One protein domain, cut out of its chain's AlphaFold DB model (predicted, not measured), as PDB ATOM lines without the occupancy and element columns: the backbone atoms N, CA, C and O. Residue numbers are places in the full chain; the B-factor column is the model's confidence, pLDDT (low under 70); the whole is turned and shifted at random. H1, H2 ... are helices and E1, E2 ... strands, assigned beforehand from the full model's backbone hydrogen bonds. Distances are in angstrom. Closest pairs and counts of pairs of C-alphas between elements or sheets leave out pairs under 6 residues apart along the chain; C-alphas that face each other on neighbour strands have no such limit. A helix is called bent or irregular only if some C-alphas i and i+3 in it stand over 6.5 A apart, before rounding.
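AT A GLANCE: This is residues 209 to 236 and 252 to 372 of the 553 residues of the protein "ApeA_NTD1 domain-containing protein" of Glutamicibacter mishrai (UniProt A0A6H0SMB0). A strongly twisted wall of six strands, E3, E4, E7, E1, E8 and E9, has the long helix H2 over one face, the short H1 and H4 on that same face, and H3 at the sheet's level beside E8. Two thin arms stick out of this body: residues 229 to 236, mostly strand E2, and residues 272 to 277, the tip of the hairpin E5 and E6. The printed part has 149 residues with four named helices and nine named strands, along the chain E1 H1 E2 E3 E4 E5 E6 E7 H2 E8 E9 H3 H4, of mixed class. The sheet's order is E3 E4 E7 E1 E8 E9, antiparallel throughout. The whole is compact, with a radius of gyration of the C-alphas of 16.7 A, yet elongated in outline, spanning 61 by 37 by 28 A.

HOW THE PARTS SIT: E1, residues 209 to 216, is an inner strand, antiparallel to its neighbours E7, residues 283 to 294, at 162 degrees, and E8, residues 319 to 325, at 158 degrees; N 214 and O 285 are 2.8 A apart and N 213 and O 323 2.8 A, within hydrogen-bond range. H1, residues 219 to 223, is on the sheet at a height of 6.2 A, over a local plane fitted to just 6 of the sheet's C-alphas; its closest C-alpha pair with E7 is Gly 220 and Gly 283, 4.1 A. E2, residues 227 to 234, pairs with no named strand. The edge strand E3, residues 253 to 256, forms a hairpin with E4, residues 260 to 265, with N 255 and O 262 2.8 A apart. E4 is also antiparallel to E7, with N 263 and O 286 2.8 A apart. E4 runs on into E5, residues 268 to 273, at 49 degrees; E5 and E6, residues 276 to 281, form a hairpin with N 271 and O 278 2.8 A apart, and E6 runs on into E7 at 55 degrees. E7 bends by 118 degrees at residue 291. H2, residues 295 to 313, is on the sheet; its closest C-alpha pair with E1 is Val 295 and Ala 209, 6.1 A. E7, H2 and E8 form a split strand-helix-strand unit, two strands running the same way with E1 between them, and its crossover is right-handed. E8 forms a hairpin with the other edge strand, E9, residues 333 to 337, with N 324 and O 333 2.9 A apart. H3, residues 338 to 345, stands at the sheet's level; the closest C-alphas of E8 and H3 are Ser 320 and Gln 344, 4.5 A. H4, residues 366 to 372, is on the same face as H2, two layers with the sheet, and is only just over E3, with 3 C-alphas falling on it. H2 and H4 are close but not clearly touching, their closest C-alphas Arg 304 and Trp 372 being 7.6 A apart. In H1, H2 and H4 every O i to N i+4 pair is within hydrogen-bond range; in H3, 2 of 4 are.

IN THESE COORDINATES: E1 begins at C-alpha 209 at (34.439, 3.890, 139.929) and is 19.3 A long. E2 is 22.3 A long, E7 22.9 A and H2 26.7 A. H2 ends at C-alpha 313 at (22.910, 28.871, 126.864). H4 is 9.8 A long and ends at C-alpha 372 at (38.469, 24.245, 131.389). H3 is irregular: C-alphas 339 and 342 are 7.5 A apart.

THE WHOLE: The two C-alphas farthest apart, Gly 236 and Arg 291, are 61.8 A apart. Residues 237 to 251 are not printed, and C-alphas 236 and 252 are 41.9 A apart across this cut. The link from H3 to H4 is long, with 20 residues. Mean pLDDT of the printed part is 86.1; under 70 are residues 225 to 227, 274 to 275, 327 to 330 and 347 to 354.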
ATOM      1  N   ALA A 209      34.856   4.507 141.177       90.69
ATOM      2  CA  ALA A 209      34.439   3.890 139.929       90.69
ATOM      3  C   ALA A 209      35.518   4.100 138.865       90.69
ATOM      4  O   ALA A 209      36.293   5.052 138.932       90.69
ATOM      5  N   THR A 210      35.585   3.207 137.879       92.31
ATOM      6  CA  THR A 210      36.419   3.429 136.688       92.31
ATOM      7  C   THR A 210      35.684   4.239 135.639       92.31
ATOM      8  O   THR A 210      36.313   4.985 134.889       92.31
ATOM      9  N   GLN A 211      34.354   4.134 135.599       95.00
ATOM     10  CA  GLN A 211      33.529   4.900 134.686       95.00
ATOM     11  C   GLN A 211      32.275   5.440 135.365       95.00
ATOM     12  O   GLN A 211      31.547   4.716 136.048       95.00
ATOM     13  N   VAL A 212      31.998   6.715 135.105       96.00
ATOM     14  CA  VAL A 212      30.748   7.375 135.478       96.00
ATOM     15  C   VAL A 212      30.176   8.040 134.239       96.00
ATOM     16  O   VAL A 212      30.858   8.808 133.562       96.00
ATOM     17  N   THR A 213      28.901   7.787 133.974       96.12
ATOM     18  CA  THR A 213      28.146   8.408 132.886       96.12
ATOM     19  C   THR A 213      27.060   9.292 133.470       96.12
ATOM     20  O   THR A 213      26.419   8.945 134.459       96.12
ATOM     21  N   SER A 214      26.851  10.468 132.894       96.56
ATOM     22  CA  SER A 214      25.806  11.405 133.304       96.56
ATOM     23  C   SER A 214      25.056  11.942 132.107       96.56
ATOM     24  O   SER A 214      25.649  12.208 131.066       96.56
ATOM     25  N   THR A 215      23.749  12.113 132.273       93.50
ATOM     26  CA  THR A 215      22.890  12.724 131.257       93.50
ATOM     27  C   THR A 215      22.751  14.212 131.550       93.50
ATOM     28  O   THR A 215      22.361  14.567 132.660       93.50
ATOM     29  N   ILE A 216      23.089  15.070 130.586       93.19
ATOM     30  CA  ILE A 216      23.097  16.530 130.743       93.19
ATOM     31  C   ILE A 216      22.179  17.155 129.693       93.19
ATOM     32  O   ILE A 216      22.291  16.857 128.502       93.19
ATOM     33  N   GLU A 217      21.276  18.027 130.134       89.50
ATOM     34  CA  GLU A 217      20.406  18.800 129.241       89.50
ATOM     35  C   GLU A 217      21.219  19.692 128.289       89.50
ATOM     36  O   GLU A 217      22.318  20.141 128.618       89.50
ATOM     37  N   TYR A 218      20.690  19.956 127.093       88.94
ATOM     38  CA  TYR A 218      21.309  20.793 126.050       88.94
ATOM     39  C   TYR A 218      22.669  20.321 125.513       88.94
ATOM     40  O   TYR A 218      23.187  20.905 124.563       88.94
ATOM     41  N   LEU A 219      23.278  19.278 126.089       91.75
ATOM     42  CA  LEU A 219      24.557  18.754 125.618       91.75
ATOM     43  C   LEU A 219      24.416  18.173 124.207       91.75
ATOM     44  O   LEU A 219      25.310  18.349 123.386       91.75
ATOM     45  N   GLY A 220      23.296  17.511 123.906       88.12
ATOM     46  CA  GLY A 220      23.075  16.936 122.582       88.12
ATOM     47  C   GLY A 220      22.902  17.995 121.497       88.12
ATOM     48  O   GLY A 220      23.539  17.902 120.448       88.12
ATOM     49  N   GLU A 221      22.109  19.029 121.786       85.69
ATOM     50  CA  GLU A 221      21.932  20.196 120.922       85.69
ATOM     51  C   GLU A 221      23.251  20.939 120.705       85.69
ATOM     52  O   GLU A 221      23.596  21.257 119.572       85.69
ATOM     53  N   TRP A 222      24.026  21.157 121.771       90.31
ATOM     54  CA  TRP A 222      25.304  21.861 121.687       90.31
ATOM     55  C   TRP A 222      26.340  21.140 120.820       90.31
ATOM     56  O   TRP A 222      27.121  21.778 120.112       90.31
ATOM     57  N   LEU A 223      26.359  19.806 120.892       88.56
ATOM     58  CA  LEU A 223      27.254  18.973 120.095       88.56
ATOM     59  C   LEU A 223      26.877  18.964 118.607       88.56
ATOM     60  O   LEU A 223      27.708  18.551 117.798       88.56
ATOM     61  N   ASP A 224      25.658  19.391 118.252       78.56
ATOM     62  CA  ASP A 224      25.053  19.190 116.926       78.56
ATOM     63  C   ASP A 224      25.097  17.703 116.509       78.56
ATOM     64  O   ASP A 224      25.330  17.326 115.361       78.56
ATOM     65  N   GLN A 225      24.958  16.816 117.501       67.31
ATOM     66  CA  GLN A 225      25.107  15.374 117.345       67.31
ATOM     67  C   GLN A 225      23.750  14.701 117.454       67.31
ATOM     68  O   GLN A 225      23.326  14.279 118.522       67.31
ATOM     69  N   GLY A 226      23.061  14.560 116.331       58.91
ATOM     70  CA  GLY A 226      21.820  13.797 116.276       58.91
ATOM     71  C   GLY A 226      20.940  14.268 115.138       58.91
ATOM     72  O   GLY A 226      20.287  15.302 115.235       58.91
ATOM     73  N   SER A 227      20.885  13.489 114.061       60.66
ATOM     74  CA  SER A 227      19.879  13.690 113.024       60.66
ATOM     75  C   SER A 227      18.630  12.904 113.427       60.66
ATOM     76  O   SER A 227      18.549  11.689 113.259       60.66
ATOM     77  N   MET A 228      17.642  13.593 114.003       73.50
ATOM     78  CA  MET A 228      16.270  13.084 114.026       73.50
ATOM     79  C   MET A 228      15.575  13.614 112.778       73.50
ATOM     80  O   MET A 228      15.256  14.797 112.675       73.50
ATOM     81  N   THR A 229      15.337  12.734 111.816       74.50
ATOM     82  CA  THR A 229      14.529  13.053 110.639       74.50
ATOM     83  C   THR A 229      13.154  12.437 110.810       74.50
ATOM     84  O   THR A 229      13.020  11.279 111.208       74.50
ATOM     85  N   THR A 230      12.120  13.238 110.565       81.25
ATOM     86  CA  THR A 230      10.729  12.785 110.618       81.25
ATOM     87  C   THR A 230      10.123  12.890 109.234       81.25
ATOM     88  O   THR A 230      10.316  13.884 108.531       81.25
ATOM     89  N   ARG A 231       9.402  11.851 108.827       86.31
ATOM     90  CA  ARG A 231       8.679  11.817 107.563       86.31
ATOM     91  C   ARG A 231       7.242  11.411 107.838       86.31
ATOM     92  O   ARG A 231       6.977  10.314 108.315       86.31
ATOM     93  N   LEU A 232       6.321  12.322 107.545       87.88
ATOM     94  CA  LEU A 232       4.887  12.077 107.613       87.88
ATOM     95  C   LEU A 232       4.387  11.751 106.206       87.88
ATOM     96  O   LEU A 232       4.478  12.585 105.308       87.88
ATOM     97  N   GLU A 233       3.858  10.550 106.013       91.38
ATOM     98  CA  GLU A 233       3.162  10.184 104.786       91.38
ATOM     99  C   GLU A 233       1.672  10.469 104.955       91.38
ATOM    100  O   GLU A 233       1.059  10.078 105.952       91.38
ATOM    101  N   GLN A 234       1.090  11.165 103.980       94.38
ATOM    102  CA  GLN A 234      -0.329  11.510 103.949       94.38
ATOM    103  C   GLN A 234      -0.994  10.901 102.713       94.38
ATOM    104  O   GLN A 234      -0.364  10.772 101.663       94.38
ATOM    105  N   ASP A 235      -2.265  10.522 102.832       93.06
ATOM    106  CA  ASP A 235      -3.071  10.081 101.694       93.06
ATOM    107  C   ASP A 235      -3.554  11.259 100.825       93.06
ATOM    108  O   ASP A 235      -3.353  12.434 101.139       93.06
ATOM    109  N   GLY A 236      -4.255  10.947  99.728       88.12
ATOM    110  CA  GLY A 236      -4.847  11.950  98.834       88.12
ATOM    111  C   GLY A 236      -5.930  12.836  99.472       88.12
ATOM    112  O   GLY A 236      -6.391  13.773  98.824       88.12
ATOM    113  N   SER A 252      30.996   9.782 118.775       90.00
ATOM    114  CA  SER A 252      31.296  10.463 120.033       90.00
ATOM    115  C   SER A 252      32.517  11.384 119.922       90.00
ATOM    116  O   SER A 252      33.427  11.176 119.110       90.00
ATOM    117  N   LYS A 253      32.522  12.456 120.718       93.75
ATOM    118  CA  LYS A 253      33.672  13.358 120.855       93.75
ATOM    119  C   LYS A 253      34.478  12.939 122.070       93.75
ATOM    120  O   LYS A 253      33.951  12.893 123.174       93.75
ATOM    121  N   ASN A 254      35.761  12.680 121.863       95.62
ATOM    122  CA  ASN A 254      36.665  12.274 122.929       95.62
ATOM    123  C   ASN A 254      37.585  13.437 123.308       95.62
ATOM    124  O   ASN A 254      38.171  14.074 122.432       95.62
ATOM    125  N   LEU A 255      37.702  13.690 124.606       96.06
ATOM    126  CA  LEU A 255      38.627  14.636 125.221       96.06
ATOM    127  C   LEU A 255      39.565  13.858 126.148       96.06
ATOM    128  O   LEU A 255      39.187  12.836 126.727       96.06
ATOM    129  N   THR A 256      40.789  14.340 126.310       96.38
ATOM    130  CA  THR A 256      41.795  13.738 127.186       96.38
ATOM    131  C   THR A 256      42.113  14.686 128.330       96.38
ATOM    132  O   THR A 256      42.607  15.785 128.108       96.38
ATOM    133  N   LEU A 257      41.856  14.243 129.560       94.94
ATOM    134  CA  LEU A 257      42.306  14.914 130.777       94.94
ATOM    135  C   LEU A 257      43.496  14.142 131.371       94.94
ATOM    136  O   LEU A 257      43.796  13.007 130.992       94.94
ATOM    137  N   SER A 258      44.181  14.753 132.328       91.50
ATOM    138  CA  SER A 258      45.385  14.232 132.983       91.50
ATOM    139  C   SER A 258      45.185  12.878 133.670       91.50
ATOM    140  O   SER A 258      46.080  12.033 133.610       91.50
ATOM    141  N   ASN A 259      44.029  12.641 134.298       92.81
ATOM    142  CA  ASN A 259      43.718  11.410 135.040       92.81
ATOM    143  C   ASN A 259      42.599  10.548 134.422       92.81
ATOM    144  O   ASN A 259      42.388   9.422 134.877       92.81
ATOM    145  N   MET A 260      41.905  11.027 133.387       95.94
ATOM    146  CA  MET A 260      40.779  10.325 132.762       95.94
ATOM    147  C   MET A 260      40.552  10.778 131.316       95.94
ATOM    148  O   MET A 260      40.947  11.873 130.925       95.94
ATOM    149  N   SER A 261      39.882   9.957 130.514       97.19
ATOM    150  CA  SER A 261      39.316  10.378 129.228       97.19
ATOM    151  C   SER A 261      37.845  10.742 129.393       97.19
ATOM    152  O   SER A 261      37.138  10.119 130.184       97.19
ATOM    153  N   VAL A 262      37.374  11.712 128.617       97.69
ATOM    154  CA  VAL A 262      35.970  12.131 128.579       97.69
ATOM    155  C   VAL A 262      35.399  11.801 127.212       97.69
ATOM    156  O   VAL A 262      35.954  12.205 126.195       97.69
ATOM    157  N   GLU A 263      34.270  11.116 127.186       96.75
ATOM    158  CA  GLU A 263      33.479  10.859 125.993       96.75
ATOM    159  C   GLU A 263      32.182  11.668 126.071       96.75
ATOM    160  O   GLU A 263      31.427  11.560 127.037       96.75
ATOM    161  N   LEU A 264      31.920  12.474 125.046       95.56
ATOM    162  CA  LEU A 264      30.656  13.172 124.840       95.56
ATOM    163  C   LEU A 264      29.889  12.460 123.731       95.56
ATOM    164  O   LEU A 264      30.421  12.254 122.637       95.56
ATOM    165  N   SER A 265      28.653  12.066 124.010       92.38
ATOM    166  CA  SER A 265      27.829  11.308 123.072       92.38
ATOM    167  C   SER A 265      26.355  11.677 123.188       92.38
ATOM    168  O   SER A 265      25.921  12.312 124.148       92.38
ATOM    169  N   THR A 266      25.570  11.279 122.193       89.31
ATOM    170  CA  THR A 266      24.122  11.515 122.136       89.31
ATOM    171  C   THR A 266      23.380  10.215 121.846       89.31
ATOM    172  O   THR A 266      22.797  10.029 120.773       89.31
ATOM    173  N   PRO A 267      23.432   9.242 122.773       87.06
ATOM    174  CA  PRO A 267      22.710   8.002 122.581       87.06
ATOM    175  C   PRO A 267      21.209   8.277 122.523       87.06
ATOM    176  O   PRO A 267      20.679   9.155 123.210       87.06
ATOM    177  N   TRP A 268      20.517   7.475 121.722       82.75
ATOM    178  CA  TRP A 268      19.070   7.514 121.633       82.75
ATOM    179  C   TRP A 268      18.458   6.251 122.226       82.75
ATOM    180  O   TRP A 268      19.042   5.166 122.191       82.75
ATOM    181  N   ARG A 269      17.260   6.396 122.787       78.50
ATOM    182  CA  ARG A 269      16.445   5.286 123.280       78.50
ATOM    183  C   ARG A 269      15.054   5.396 122.688       78.50
ATOM    184  O   ARG A 269      14.409   6.430 122.821       78.50
ATOM    185  N   GLY A 270      14.598   4.328 122.044       77.94
ATOM    186  CA  GLY A 270      13.208   4.186 121.629       77.94
ATOM    187  C   GLY A 270      12.407   3.466 122.709       77.94
ATOM    188  O   GLY A 270      12.848   2.435 123.216       77.94
ATOM    189  N   ARG A 271      11.225   3.978 123.042       77.94
ATOM    190  CA  ARG A 271      10.206   3.247 123.801       77.94
ATOM    191  C   ARG A 271       8.937   3.182 122.965       77.94
ATOM    192  O   ARG A 271       8.539   4.168 122.350       77.94
ATOM    193  N   SER A 272       8.285   2.026 122.948       76.94
ATOM    194  CA  SER A 272       6.969   1.872 122.330       76.94
ATOM    195  C   SER A 272       6.003   1.284 123.347       76.94
ATOM    196  O   SER A 272       6.179   0.138 123.751       76.94
ATOM    197  N   ASN A 273       4.981   2.047 123.726       74.75
ATOM    198  CA  ASN A 273       3.923   1.596 124.626       74.75
ATOM    199  C   ASN A 273       2.563   1.881 123.984       74.75
ATOM    200  O   ASN A 273       2.311   3.012 123.591       74.75
ATOM    201  N   HIS A 274       1.702   0.861 123.880       68.00
ATOM    202  CA  HIS A 274       0.274   0.935 123.511       68.00
ATOM    203  C   HIS A 274      -0.159   2.154 122.665       68.00
ATOM    204  O   HIS A 274      -0.939   2.989 123.111       68.00
ATOM    205  N   GLY A 275       0.324   2.247 121.420       69.44
ATOM    206  CA  GLY A 275      -0.086   3.297 120.473       69.44
ATOM    207  C   GLY A 275       0.730   4.594 120.526       69.44
ATOM    208  O   GLY A 275       0.473   5.499 119.738       69.44
ATOM    209  N   GLN A 276       1.742   4.672 121.389       73.00
ATOM    210  CA  GLN A 276       2.704   5.765 121.458       73.00
ATOM    211  C   GLN A 276       4.127   5.232 121.250       73.00
ATOM    212  O   GLN A 276       4.553   4.272 121.893       73.00
ATOM    213  N   ALA A 277       4.872   5.881 120.358       73.88
ATOM    214  CA  ALA A 277       6.315   5.720 120.239       73.88
ATOM    215  C   ALA A 277       6.982   7.001 120.748       73.88
ATOM    216  O   ALA A 277       6.616   8.098 120.323       73.88
ATOM    217  N   SER A 278       7.941   6.869 121.660       75.19
ATOM    218  CA  SER A 278       8.802   7.965 122.093       75.19
ATOM    219  C   SER A 278      10.254   7.638 121.778       75.19
ATOM    220  O   SER A 278      10.695   6.491 121.866       75.19
ATOM    221  N   ILE A 279      10.994   8.661 121.372       76.44
ATOM    222  CA  ILE A 279      12.432   8.594 121.158       76.44
ATOM    223  C   ILE A 279      13.037   9.686 122.025       76.44
ATOM    224  O   ILE A 279      12.670  10.852 121.910       76.44
ATOM    225  N   GLU A 280      13.948   9.279 122.897       76.38
ATOM    226  CA  GLU A 280      14.699  10.154 123.788       76.38
ATOM    227  C   GLU A 280      16.128  10.252 123.251       76.38
ATOM    228  O   GLU A 280      16.811   9.234 123.144       76.38
ATOM    229  N   THR A 281      16.572  11.458 122.898       77.06
ATOM    230  CA  THR A 281      17.950  11.763 122.480       77.06
ATOM    231  C   THR A 281      18.572  12.659 123.538       77.06
ATOM    232  O   THR A 281      18.391  13.875 123.502       77.06
ATOM    233  N   ASN A 282      19.270  12.071 124.506       81.25
ATOM    234  CA  ASN A 282      19.849  12.849 125.596       81.25
ATOM    235  C   ASN A 282      21.365  12.926 125.443       81.25
ATOM    236  O   ASN A 282      22.019  11.912 125.197       81.25
ATOM    237  N   GLY A 283      21.928  14.120 125.626       89.88
ATOM    238  CA  GLY A 283      23.373  14.291 125.673       89.88
ATOM    239  C   GLY A 283      23.955  13.619 126.912       89.88
ATOM    240  O   GLY A 283      23.445  13.775 128.024       89.88
ATOM    241  N   GLN A 284      25.025  12.858 126.723       93.94
ATOM    242  CA  GLN A 284      25.728  12.159 127.785       93.94
ATOM    243  C   GLN A 284      27.199  12.547 127.816       93.94
ATOM    244  O   GLN A 284      27.856  12.673 126.783       93.94
ATOM    245  N   ILE A 285      27.708  12.693 129.034       96.81
ATOM    246  CA  ILE A 285      29.134  12.720 129.325       96.81
ATOM    247  C   ILE A 285      29.499  11.431 130.054       96.81
ATOM    248  O   ILE A 285      28.828  11.038 131.006       96.81
ATOM    249  N   SER A 286      30.563  10.777 129.609       97.12
ATOM    250  CA  SER A 286      31.147   9.605 130.250       97.12
ATOM    251  C   SER A 286      32.611   9.887 130.549       97.12
ATOM    252  O   SER A 286      33.377  10.242 129.658       97.12
ATOM    253  N   THR A 287      33.017   9.730 131.800       97.62
ATOM    254  CA  THR A 287      34.415   9.834 132.230       97.62
ATOM    255  C   THR A 287      34.957   8.436 132.476       97.62
ATOM    256  O   THR A 287      34.323   7.654 133.175       97.62
ATOM    257  N   ASN A 288      36.120   8.118 131.908       96.31
ATOM    258  CA  ASN A 288      36.778   6.818 132.032       96.31
ATOM    259  C   ASN A 288      38.203   7.001 132.567       96.31
ATOM    260  O   ASN A 288      39.047   7.634 131.927       96.31
ATOM    261  N   ALA A 289      38.458   6.472 133.759       94.38
ATOM    262  CA  ALA A 289      39.737   6.542 134.439       94.38
ATOM    263  C   ALA A 289      40.473   5.199 134.348       94.38
ATOM    264  O   ALA A 289      39.892   4.130 134.515       94.38
ATOM    265  N   LYS A 290      41.796   5.249 134.135       91.62
ATOM    266  CA  LYS A 290      42.642   4.038 134.044       91.62
ATOM    267  C   LYS A 290      42.719   3.244 135.351       91.62
ATOM    268  O   LYS A 290      43.184   2.110 135.348       91.62
ATOM    269  N   ARG A 291      42.389   3.888 136.466       91.12
ATOM    270  CA  ARG A 291      42.275   3.307 137.804       91.12
ATOM    271  C   ARG A 291      40.994   3.859 138.423       91.12
ATOM    272  O   ARG A 291      40.642   4.985 138.067       91.12
ATOM    273  N   PRO A 292      40.338   3.122 139.333       90.62
ATOM    274  CA  PRO A 292      39.199   3.652 140.064       90.62
ATOM    275  C   PRO A 292      39.539   5.001 140.710       90.62
ATOM    276  O   PRO A 292      40.600   5.143 141.322       90.62
ATOM    277  N   LEU A 293      38.664   5.988 140.528       92.06
ATOM    278  CA  LEU A 293      38.745   7.297 141.176       92.06
ATOM    279  C   LEU A 293      37.478   7.541 141.995       92.06
ATOM    280  O   LEU A 293      36.427   6.981 141.659       92.06
ATOM    281  N   PRO A 294      37.539   8.397 143.032       92.19
ATOM    282  CA  PRO A 294      36.351   8.852 143.734       92.19
ATOM    283  C   PRO A 294      35.290   9.370 142.759       92.19
ATOM    284  O   PRO A 294      35.589  10.153 141.858       92.19
ATOM    285  N   VAL A 295      34.031   8.974 142.950       92.56
ATOM    286  CA  VAL A 295      32.910   9.409 142.096       92.56
ATOM    287  C   VAL A 295      32.800  10.936 142.044       92.56
ATOM    288  O   VAL A 295      32.455  11.490 140.999       92.56
ATOM    289  N   ASP A 296      33.160  11.631 143.124       93.00
ATOM    290  CA  ASP A 296      33.229  13.093 143.152       93.00
ATOM    291  C   ASP A 296      34.171  13.673 142.088       93.00
ATOM    292  O   ASP A 296      33.834  14.689 141.478       93.00
ATOM    293  N   ASP A 297      35.302  13.025 141.792       93.81
ATOM    294  CA  ASP A 297      36.247  13.497 140.773       93.81
ATOM    295  C   ASP A 297      35.625  13.439 139.375       93.81
ATOM    296  O   ASP A 297      35.722  14.397 138.602       93.81
ATOM    297  N   HIS A 298      34.900  12.358 139.076       95.44
ATOM    298  CA  HIS A 298      34.129  12.223 137.842       95.44
ATOM    299  C   HIS A 298      33.019  13.283 137.754       95.44
ATOM    300  O   HIS A 298      32.889  14.002 136.758       95.44
ATOM    301  N   LEU A 299      32.226  13.429 138.821       95.19
ATOM    302  CA  LEU A 299      31.115  14.381 138.861       95.19
ATOM    303  C   LEU A 299      31.584  15.836 138.804       95.19
ATOM    304  O   LEU A 299      30.864  16.680 138.274       95.19
ATOM    305  N   ASN A 300      32.775  16.153 139.309       93.56
ATOM    306  CA  ASN A 300      33.356  17.487 139.194       93.56
ATOM    307  C   ASN A 300      33.617  17.862 137.732       93.56
ATOM    308  O   ASN A 300      33.293  18.981 137.334       93.56
ATOM    309  N   VAL A 301      34.106  16.931 136.906       95.00
ATOM    310  CA  VAL A 301      34.237  17.144 135.454       95.00
ATOM    311  C   VAL A 301      32.865  17.362 134.813       95.00
ATOM    312  O   VAL A 301      32.683  18.301 134.036       95.00
ATOM    313  N   HIS A 302      31.871  16.551 135.181       96.19
ATOM    314  CA  HIS A 302      30.521  16.651 134.620       96.19
ATOM    315  C   HIS A 302      29.842  17.981 134.974       96.19
ATOM    316  O   HIS A 302      29.256  18.625 134.104       96.19
ATOM    317  N   LYS A 303      29.985  18.444 136.221       93.94
ATOM    318  CA  LYS A 303      29.496  19.757 136.659       93.94
ATOM    319  C   LYS A 303      30.206  20.895 135.943       93.94
ATOM    320  O   LYS A 303      29.539  21.818 135.513       93.94
ATOM    321  N   ARG A 304      31.526  20.826 135.736       93.25
ATOM    322  CA  ARG A 304      32.260  21.860 134.982       93.25
ATOM    323  C   ARG A 304      31.776  21.969 133.535       93.25
ATOM    324  O   ARG A 304      31.736  23.078 133.000       93.25
ATOM    325  N   LEU A 305      31.396  20.849 132.911       95.00
ATOM    326  CA  LEU A 305      30.761  20.869 131.593       95.00
ATOM    327  C   LEU A 305      29.337  21.432 131.661       95.00
ATOM    328  O   LEU A 305      28.993  22.283 130.844       95.00
ATOM    329  N   ARG A 306      28.524  21.018 132.641       94.56
ATOM    330  CA  ARG A 306      27.194  21.602 132.883       94.56
ATOM    331  C   ARG A 306      27.285  23.115 133.047       94.56
ATOM    332  O   ARG A 306      26.567  23.843 132.376       94.56
ATOM    333  N   ASP A 307      28.188  23.594 133.894       93.50
ATOM    334  CA  ASP A 307      28.407  25.013 134.180       93.50
ATOM    335  C   ASP A 307      28.801  25.774 132.909       93.50
ATOM    336  O   ASP A 307      28.327  26.883 132.656       93.50
ATOM    337  N   PHE A 308      29.637  25.159 132.068       93.62
ATOM    338  CA  PHE A 308      29.958  25.699 130.755       93.62
ATOM    339  C   PHE A 308      28.714  25.804 129.861       93.62
ATOM    340  O   PHE A 308      28.517  26.827 129.204       93.62
ATOM    341  N   LEU A 309      27.849  24.786 129.853       94.00
ATOM    342  CA  LEU A 309      26.593  24.821 129.103       94.00
ATOM    343  C   LEU A 309      25.631  25.883 129.647       94.00
ATOM    344  O   LEU A 309      25.037  26.590 128.840       94.00
ATOM    345  N   VAL A 310      25.537  26.081 130.968       93.88
ATOM    346  CA  VAL A 310      24.784  27.194 131.589       93.88
ATOM    347  C   VAL A 310      25.303  28.539 131.083       93.88
ATOM    348  O   VAL A 310      24.530  29.416 130.698       93.88
ATOM    349  N   ILE A 311      26.625  28.709 131.031       93.69
ATOM    350  CA  ILE A 311      27.258  29.921 130.501       93.69
ATOM    351  C   ILE A 311      26.968  30.085 129.004       93.69
ATOM    352  O   ILE A 311      26.698  31.200 128.555       93.69
ATOM    353  N   SER A 312      27.016  29.008 128.223       92.44
ATOM    354  CA  SER A 312      26.769  29.049 126.780       92.44
ATOM    355  C   SER A 312      25.309  29.393 126.471       92.44
ATOM    356  O   SER A 312      25.052  30.334 125.722       92.44
ATOM    357  N   THR A 313      24.355  28.714 127.108       91.81
ATOM    358  CA  THR A 313      22.910  28.871 126.864       91.81
ATOM    359  C   THR A 313      22.295  30.073 127.572       91.81
ATOM    360  O   THR A 313      21.277  30.600 127.127       91.81
ATOM    361  N   GLY A 314      22.875  30.503 128.698       91.62
ATOM    362  CA  GLY A 314      22.274  31.512 129.572       91.62
ATOM    363  C   GLY A 314      21.048  31.023 130.329       91.62
ATOM    364  O   GLY A 314      20.279  31.849 130.822       91.62
ATOM    365  N   LYS A 315      20.844  29.705 130.381       89.94
ATOM    366  CA  LYS A 315      19.687  29.046 130.984       89.94
ATOM    367  C   LYS A 315      20.144  28.015 132.021       89.94
ATOM    368  O   LYS A 315      21.285  27.551 131.940       89.94
ATOM    369  N   PRO A 316      19.268  27.622 132.959       90.81
ATOM    370  CA  PRO A 316      19.529  26.478 133.820       90.81
ATOM    371  C   PRO A 316      19.762  25.223 132.974       90.81
ATOM    372  O   PRO A 316      19.040  24.994 132.007       90.81
ATOM    373  N   VAL A 317      20.763  24.424 133.340       90.69
ATOM    374  CA  VAL A 317      21.081  23.138 132.708       90.69
ATOM    375  C   VAL A 317      21.163  22.099 133.812       90.69
ATOM    376  O   VAL A 317      21.923  22.289 134.760       90.69
ATOM    377  N   LYS A 318      20.389  21.018 133.710       91.25
ATOM    378  CA  LYS A 318      20.346  19.975 134.742       91.25
ATOM    379  C   LYS A 318      21.154  18.745 134.349       91.25
ATOM    380  O   LYS A 318      21.228  18.372 133.174       91.25
ATOM    381  N   ILE A 319      21.694  18.065 135.360       93.12
ATOM    382  CA  ILE A 319      22.135  16.677 135.240       93.12
ATOM    383  C   ILE A 319      20.994  15.762 135.699       93.12
ATOM    384  O   ILE A 319      20.695  15.676 136.890       93.12
ATOM    385  N   SER A 320      20.345  15.078 134.757       88.62
ATOM    386  CA  SER A 320      19.093  14.342 135.005       88.62
ATOM    387  C   SER A 320      19.287  12.916 135.520       88.62
ATOM    388  O   SER A 320      18.349  12.308 136.025       88.62
ATOM    389  N   GLY A 321      20.498  12.366 135.435       90.62
ATOM    390  CA  GLY A 321      20.773  11.030 135.952       90.62
ATOM    391  C   GLY A 321      22.234  10.631 135.840       90.62
ATOM    392  O   GLY A 321      22.975  11.167 135.009       90.62
ATOM    393  N   HIS A 322      22.627   9.661 136.666       94.56
ATOM    394  CA  HIS A 322      23.963   9.082 136.655       94.56
ATOM    395  C   HIS A 322      23.929   7.560 136.582       94.56
ATOM    396  O   HIS A 322      23.024   6.910 137.112       94.56
ATOM    397  N   LYS A 323      24.959   7.005 135.949       93.19
ATOM    398  CA  LYS A 323      25.262   5.577 135.929       93.19
ATOM    399  C   LYS A 323      26.722   5.373 136.290       93.19
ATOM    400  O   LYS A 323      27.566   6.161 135.866       93.19
ATOM    401  N   LEU A 324      27.006   4.338 137.058       90.44
ATOM    402  CA  LEU A 324      28.357   3.911 137.399       90.44
ATOM    403  C   LEU A 324      28.600   2.514 136.828       90.44
ATOM    404  O   LEU A 324      27.687   1.691 136.819       90.44
ATOM    405  N   ASN A 325      29.821   2.264 136.366       85.19
ATOM    406  CA  ASN A 325      30.304   0.922 136.049       85.19
ATOM    407  C   ASN A 325      31.492   0.621 136.965       85.19
ATOM    408  O   ASN A 325      32.455   1.394 137.022       85.19
ATOM    409  N   PHE A 326      31.425  -0.502 137.674       76.50
ATOM    410  CA  PHE A 326      32.561  -1.030 138.420       76.50
ATOM    411  C   PHE A 326      33.377  -1.974 137.530       76.50
ATOM    412  O   PHE A 326      32.827  -2.662 136.680       76.50
ATOM    413  N   GLU A 327      34.689  -2.068 137.760       62.91
ATOM    414  CA  GLU A 327      35.605  -2.937 136.991       62.91
ATOM    415  C   GLU A 327      35.186  -4.419 136.937       62.91
ATOM    416  O   GLU A 327      35.583  -5.141 136.025       62.91
ATOM    417  N   VAL A 328      34.412  -4.880 137.924       56.69
ATOM    418  CA  VAL A 328      34.072  -6.298 138.133       56.69
ATOM    419  C   VAL A 328      32.610  -6.609 137.778       56.69
ATOM    420  O   VAL A 328      32.249  -7.778 137.662       56.69
ATOM    421  N   GLU A 329      31.769  -5.592 137.586       57.31
ATOM    422  CA  GLU A 329      30.333  -5.763 137.348       57.31
ATOM    423  C   GLU A 329      29.986  -5.354 135.916       57.31
ATOM    424  O   GLU A 329      30.286  -4.248 135.476       57.31
ATOM    425  N   SER A 330      29.368  -6.276 135.173       56.34
ATOM    426  CA  SER A 330      28.972  -6.055 133.777       56.34
ATOM    427  C   SER A 330      27.825  -5.049 133.633       56.34
ATOM    428  O   SER A 330      27.644  -4.487 132.553       56.34
ATOM    429  N   ASP A 331      27.051  -4.843 134.700       71.69
ATOM    430  CA  ASP A 331      25.837  -4.038 134.673       71.69
ATOM    431  C   ASP A 331      26.089  -2.642 135.244       71.69
ATOM    432  O   ASP A 331      26.677  -2.465 136.311       71.69
ATOM    433  N   SER A 332      25.612  -1.628 134.521       83.81
ATOM    434  CA  SER A 332      25.666  -0.245 134.982       83.81
ATOM    435  C   SER A 332      24.646  -0.016 136.091       83.81
ATOM    436  O   SER A 332      23.448  -0.215 135.857       83.81
ATOM    437  N   LEU A 333      25.079   0.486 137.242       88.38
ATOM    438  CA  LEU A 333      24.184   0.806 138.350       88.38
ATOM    439  C   LEU A 333      23.780   2.277 138.313       88.38
ATOM    440  O   LEU A 333      24.593   3.170 138.061       88.38
ATOM    441  N   GLU A 334      22.505   2.543 138.563       91.19
ATOM    442  CA  GLU A 334      21.993   3.904 138.676       91.19
ATOM    443  C   GLU A 334      22.246   4.447 140.076       91.19
ATOM    444  O   GLU A 334      22.102   3.737 141.076       91.19
ATOM    445  N   PHE A 335      22.599   5.728 140.157       92.56
ATOM    446  CA  PHE A 335      22.830   6.368 141.442       92.56
ATOM    447  C   PHE A 335      22.443   7.846 141.447       92.56
ATOM    448  O   PHE A 335      22.453   8.540 140.425       92.56
ATOM    449  N   THR A 336      22.143   8.336 142.643       92.62
ATOM    450  CA  THR A 336      21.959   9.751 142.943       92.62
ATOM    451  C   THR A 336      23.064  10.208 143.874       92.62
ATOM    452  O   THR A 336      23.349   9.568 144.883       92.62
ATOM    453  N   HIS A 337      23.649  11.357 143.563       93.38
ATOM    454  CA  HIS A 337      24.645  11.997 144.405       93.38
ATOM    455  C   HIS A 337      24.077  13.283 145.007       93.38
ATOM    456  O   HIS A 337      23.373  14.026 144.325       93.38
ATOM    457  N   PHE A 338      24.381  13.589 146.269       90.88
ATOM    458  CA  PHE A 338      23.762  14.718 146.978       90.88
ATOM    459  C   PHE A 338      23.959  16.057 146.250       90.88
ATOM    460  O   PHE A 338      23.092  16.927 146.289       90.88
ATOM    461  N   SER A 339      25.099  16.226 145.574       89.69
ATOM    462  CA  SER A 339      25.446  17.474 144.886       89.69
ATOM    463  C   SER A 339      24.765  17.661 143.528       89.69
ATOM    464  O   SER A 339      24.920  18.722 142.932       89.69
ATOM    465  N   THR A 340      24.013  16.669 143.052       90.81
ATOM    466  CA  THR A 340      23.195  16.726 141.827       90.81
ATOM    467  C   THR A 340      21.747  16.291 142.076       90.81
ATOM    468  O   THR A 340      20.899  16.454 141.206       90.81
ATOM    469  N   ALA A 341      21.420  15.794 143.274       88.88
ATOM    470  CA  ALA A 341      20.100  15.270 143.615       88.88
ATOM    471  C   ALA A 341      18.969  16.271 143.347       88.88
ATOM    472  O   ALA A 341      17.938  15.907 142.789       88.88
ATOM    473  N   ARG A 342      19.176  17.550 143.687       85.94
ATOM    474  CA  ARG A 342      18.188  18.600 143.420       85.94
ATOM    475  C   ARG A 342      17.874  18.730 141.928       85.94
ATOM    476  O   ARG A 342      16.728  18.970 141.579       85.94
ATOM    477  N   GLU A 343      18.871  18.577 141.062       86.56
ATOM    478  CA  GLU A 343      18.699  18.666 139.607       86.56
ATOM    479  C   GLU A 343      17.951  17.448 139.058       86.56
ATOM    480  O   GLU A 343      17.070  17.615 138.220       86.56
ATOM    481  N   GLN A 344      18.247  16.251 139.579       84.56
ATOM    482  CA  GLN A 344      17.606  14.995 139.171       84.56
ATOM    483  C   GLN A 344      16.117  14.929 139.537       84.56
ATOM    484  O   GLN A 344      15.324  14.375 138.782       84.56
ATOM    485  N   PHE A 345      15.736  15.479 140.695       83.06
ATOM    486  CA  PHE A 345      14.353  15.445 141.187       83.06
ATOM    487  C   PHE A 345      13.571  16.735 140.953       83.06
ATOM    488  O   PHE A 345      12.377  16.782 141.260       83.06
ATOM    489  N   ALA A 346      14.215  17.784 140.436       77.88
ATOM    490  CA  ALA A 346      13.508  18.989 140.038       77.88
ATOM    491  C   ALA A 346      12.450  18.624 138.996       77.88
ATOM    492  O   ALA A 346      12.733  17.894 138.046       77.88
ATOM    493  N   THR A 347      11.246  19.167 139.162       66.56
ATOM    494  CA  THR A 347      10.133  18.955 138.237       66.56
ATOM    495  C   THR A 347      10.583  19.200 136.797       66.56
ATOM    496  O   THR A 347      11.377  20.116 136.533       66.56
ATOM    497  N   GLU A 348      10.092  18.371 135.870       60.84
ATOM    498  CA  GLU A 348      10.285  18.603 134.441       60.84
ATOM    499  C   GLU A 348       9.795  20.014 134.119       60.84
ATOM    500  O   GLU A 348       8.639  20.366 134.349       60.84
ATOM    501  N   HIS A 349      10.718  20.832 133.637       61.78
ATOM    502  CA  HIS A 349      10.401  22.077 132.968       61.78
ATOM    503  C   HIS A 349      10.444  21.808 131.471       61.78
ATOM    504  O   HIS A 349      11.282  21.020 131.028       61.78
ATOM    505  N   ASP A 350       9.546  22.440 130.712       55.06
ATOM    506  CA  ASP A 350       9.552  22.356 129.253       55.06
ATOM    507  C   ASP A 350      10.920  22.815 128.749       55.06
ATOM    508  O   ASP A 350      11.215  24.011 128.734       55.06
ATOM    509  N   VAL A 351      11.766  21.856 128.365       58.06
ATOM    510  CA  VAL A 351      13.060  22.112 127.735       58.06
ATOM    511  C   VAL A 351      12.745  22.718 126.367       58.06
ATOM    512  O   VAL A 351      12.250  22.005 125.484       58.06
ATOM    513  N   PRO A 352      12.943  24.033 126.152       58.34
ATOM    514  CA  PRO A 352      12.558  24.649 124.896       58.34
ATOM    515  C   PRO A 352      13.455  24.084 123.799       58.34
ATOM    516  O   PRO A 352      14.676  24.207 123.880       58.34
ATOM    517  N   ARG A 353      12.865  23.482 122.761       59.47
ATOM    518  CA  ARG A 353      13.629  23.051 121.581       59.47
ATOM    519  C   ARG A 353      14.261  24.272 120.907       59.47
ATOM    520  O   ARG A 353      13.589  25.286 120.733       59.47
ATOM    521  N   GLY A 354      15.524  24.148 120.495       64.19
ATOM    522  CA  GLY A 354      16.261  25.217 119.809       64.19
ATOM    523  C   GLY A 354      16.800  26.274 120.770       64.19
ATOM    524  O   GLY A 354      16.393  27.435 120.724       64.19
ATOM    525  N   VAL A 355      17.695  25.873 121.673       73.06
ATOM    526  CA  VAL A 355      18.409  26.828 122.522       73.06
ATOM    527  C   VAL A 355      19.564  27.442 121.744       73.06
ATOM    528  O   VAL A 355      20.454  26.734 121.286       73.06
ATOM    529  N   ASP A 356      19.549  28.769 121.629       80.31
ATOM    530  CA  ASP A 356      20.655  29.530 121.057       80.31
ATOM    531  C   ASP A 356      21.857  29.451 122.015       80.31
ATOM    532  O   ASP A 356      21.885  30.093 123.068       80.31
ATOM    533  N   HIS A 357      22.850  28.639 121.663       87.00
ATOM    534  CA  HIS A 357      24.143  28.633 122.335       87.00
ATOM    535  C   HIS A 357      24.952  29.854 121.892       87.00
ATOM    536  O   HIS A 357      24.981  30.206 120.715       87.00
ATOM    537  N   LEU A 358      25.668  30.495 122.821       88.88
ATOM    538  CA  LEU A 358      26.615  31.550 122.442       88.88
ATOM    539  C   LEU A 358      27.799  31.008 121.642       88.88
ATOM    540  O   LEU A 358      28.523  31.794 121.047       88.88
ATOM    541  N   ILE A 359      28.065  29.706 121.690       87.12
ATOM    542  CA  ILE A 359      29.172  29.052 120.998       87.12
ATOM    543  C   ILE A 359      28.752  27.634 120.623       87.12
ATOM    544  O   ILE A 359      28.327  26.882 121.502       87.12
ATOM    545  N   ASP A 360      28.945  27.257 119.364       87.50
ATOM    546  CA  ASP A 360      28.715  25.884 118.908       87.50
ATOM    547  C   ASP A 360      29.926  24.999 119.221       87.50
ATOM    548  O   ASP A 360      31.067  25.474 119.245       87.50
ATOM    549  N   PHE A 361      29.724  23.690 119.414       89.69
ATOM    550  CA  PHE A 361      30.840  22.779 119.696       89.69
ATOM    551  C   PHE A 361      31.933  22.825 118.613       89.69
ATOM    552  O   PHE A 361      33.121  22.738 118.920       89.69
ATOM    553  N   ASN A 362      31.558  23.031 117.348       88.06
ATOM    554  CA  ASN A 362      32.501  23.120 116.227       88.06
ATOM    555  C   ASN A 362      33.445  24.340 116.304       88.06
ATOM    556  O   ASN A 362      34.489  24.348 115.654       88.06
ATOM    557  N   GLU A 363      33.114  25.358 117.103       89.06
ATOM    558  CA  GLU A 363      33.971  26.526 117.346       89.06
ATOM    559  C   GLU A 363      34.933  26.333 118.533       89.06
ATOM    560  O   GLU A 363      35.828  27.159 118.770       89.06
ATOM    561  N   VAL A 364      34.749  25.259 119.305       90.31
ATOM    562  CA  VAL A 364      35.528  24.950 120.504       90.31
ATOM    563  C   VAL A 364      36.864  24.327 120.122       90.31
ATOM    564  O   VAL A 364      36.943  23.367 119.360       90.31
ATOM    565  N   VAL A 365      37.946  24.826 120.718       92.12
ATOM    566  CA  VAL A 365      39.244  24.148 120.672       92.12
ATOM    567  C   VAL A 365      39.295  23.125 121.793       92.12
ATOM    568  O   VAL A 365      39.326  23.495 122.968       92.12
ATOM    569  N   THR A 366      39.380  21.851 121.416       92.75
ATOM    570  CA  THR A 366      39.450  20.694 122.320       92.75
ATOM    571  C   THR A 366      40.396  20.909 123.499       92.75
ATOM    572  O   THR A 366      39.950  20.826 124.636       92.75
ATOM    573  N   SER A 367      41.647  21.316 123.262       92.69
ATOM    574  CA  SER A 367      42.632  21.504 124.340       92.69
ATOM    575  C   SER A 367      42.290  22.613 125.334       92.69
ATOM    576  O   SER A 367      42.716  22.581 126.486       92.69
ATOM    577  N   LYS A 368      41.502  23.608 124.920       91.44
ATOM    578  CA  LYS A 368      41.033  24.665 125.820       91.44
ATOM    579  C   LYS A 368      39.819  24.220 126.629       91.44
ATOM    580  O   LYS A 368      39.692  24.623 127.781       91.44
ATOM    581  N   LEU A 369      38.940  23.409 126.037       92.62
ATOM    582  CA  LEU A 369      37.852  22.771 126.774       92.62
ATOM    583  C   LEU A 369      38.403  21.762 127.786       92.62
ATOM    584  O   LEU A 369      37.962  21.765 128.925       92.62
ATOM    585  N   GLU A 370      39.406  20.968 127.411       93.81
ATOM    586  CA  GLU A 370      40.141  20.092 128.333       93.81
ATOM    587  C   GLU A 370      40.697  20.904 129.505       93.81
ATOM    588  O   GLU A 370      40.356  20.622 130.648       93.81
ATOM    589  N   ALA A 371      41.420  21.997 129.236       89.94
ATOM    590  CA  ALA A 371      41.919  22.880 130.289       89.94
ATOM    591  C   ALA A 371      40.796  23.444 131.182       89.94
ATOM    592  O   ALA A 371      40.957  23.513 132.400       89.94
ATOM    593  N   TRP A 372      39.644  23.820 130.614       89.62
ATOM    594  CA  TRP A 372      38.469  24.245 131.389       89.62
ATOM    595  C   TRP A 372      37.968  23.133 132.318       89.62
ATOM    596  O   TRP A 372      37.730  23.378 133.501       89.62
TER     597      TRP A 372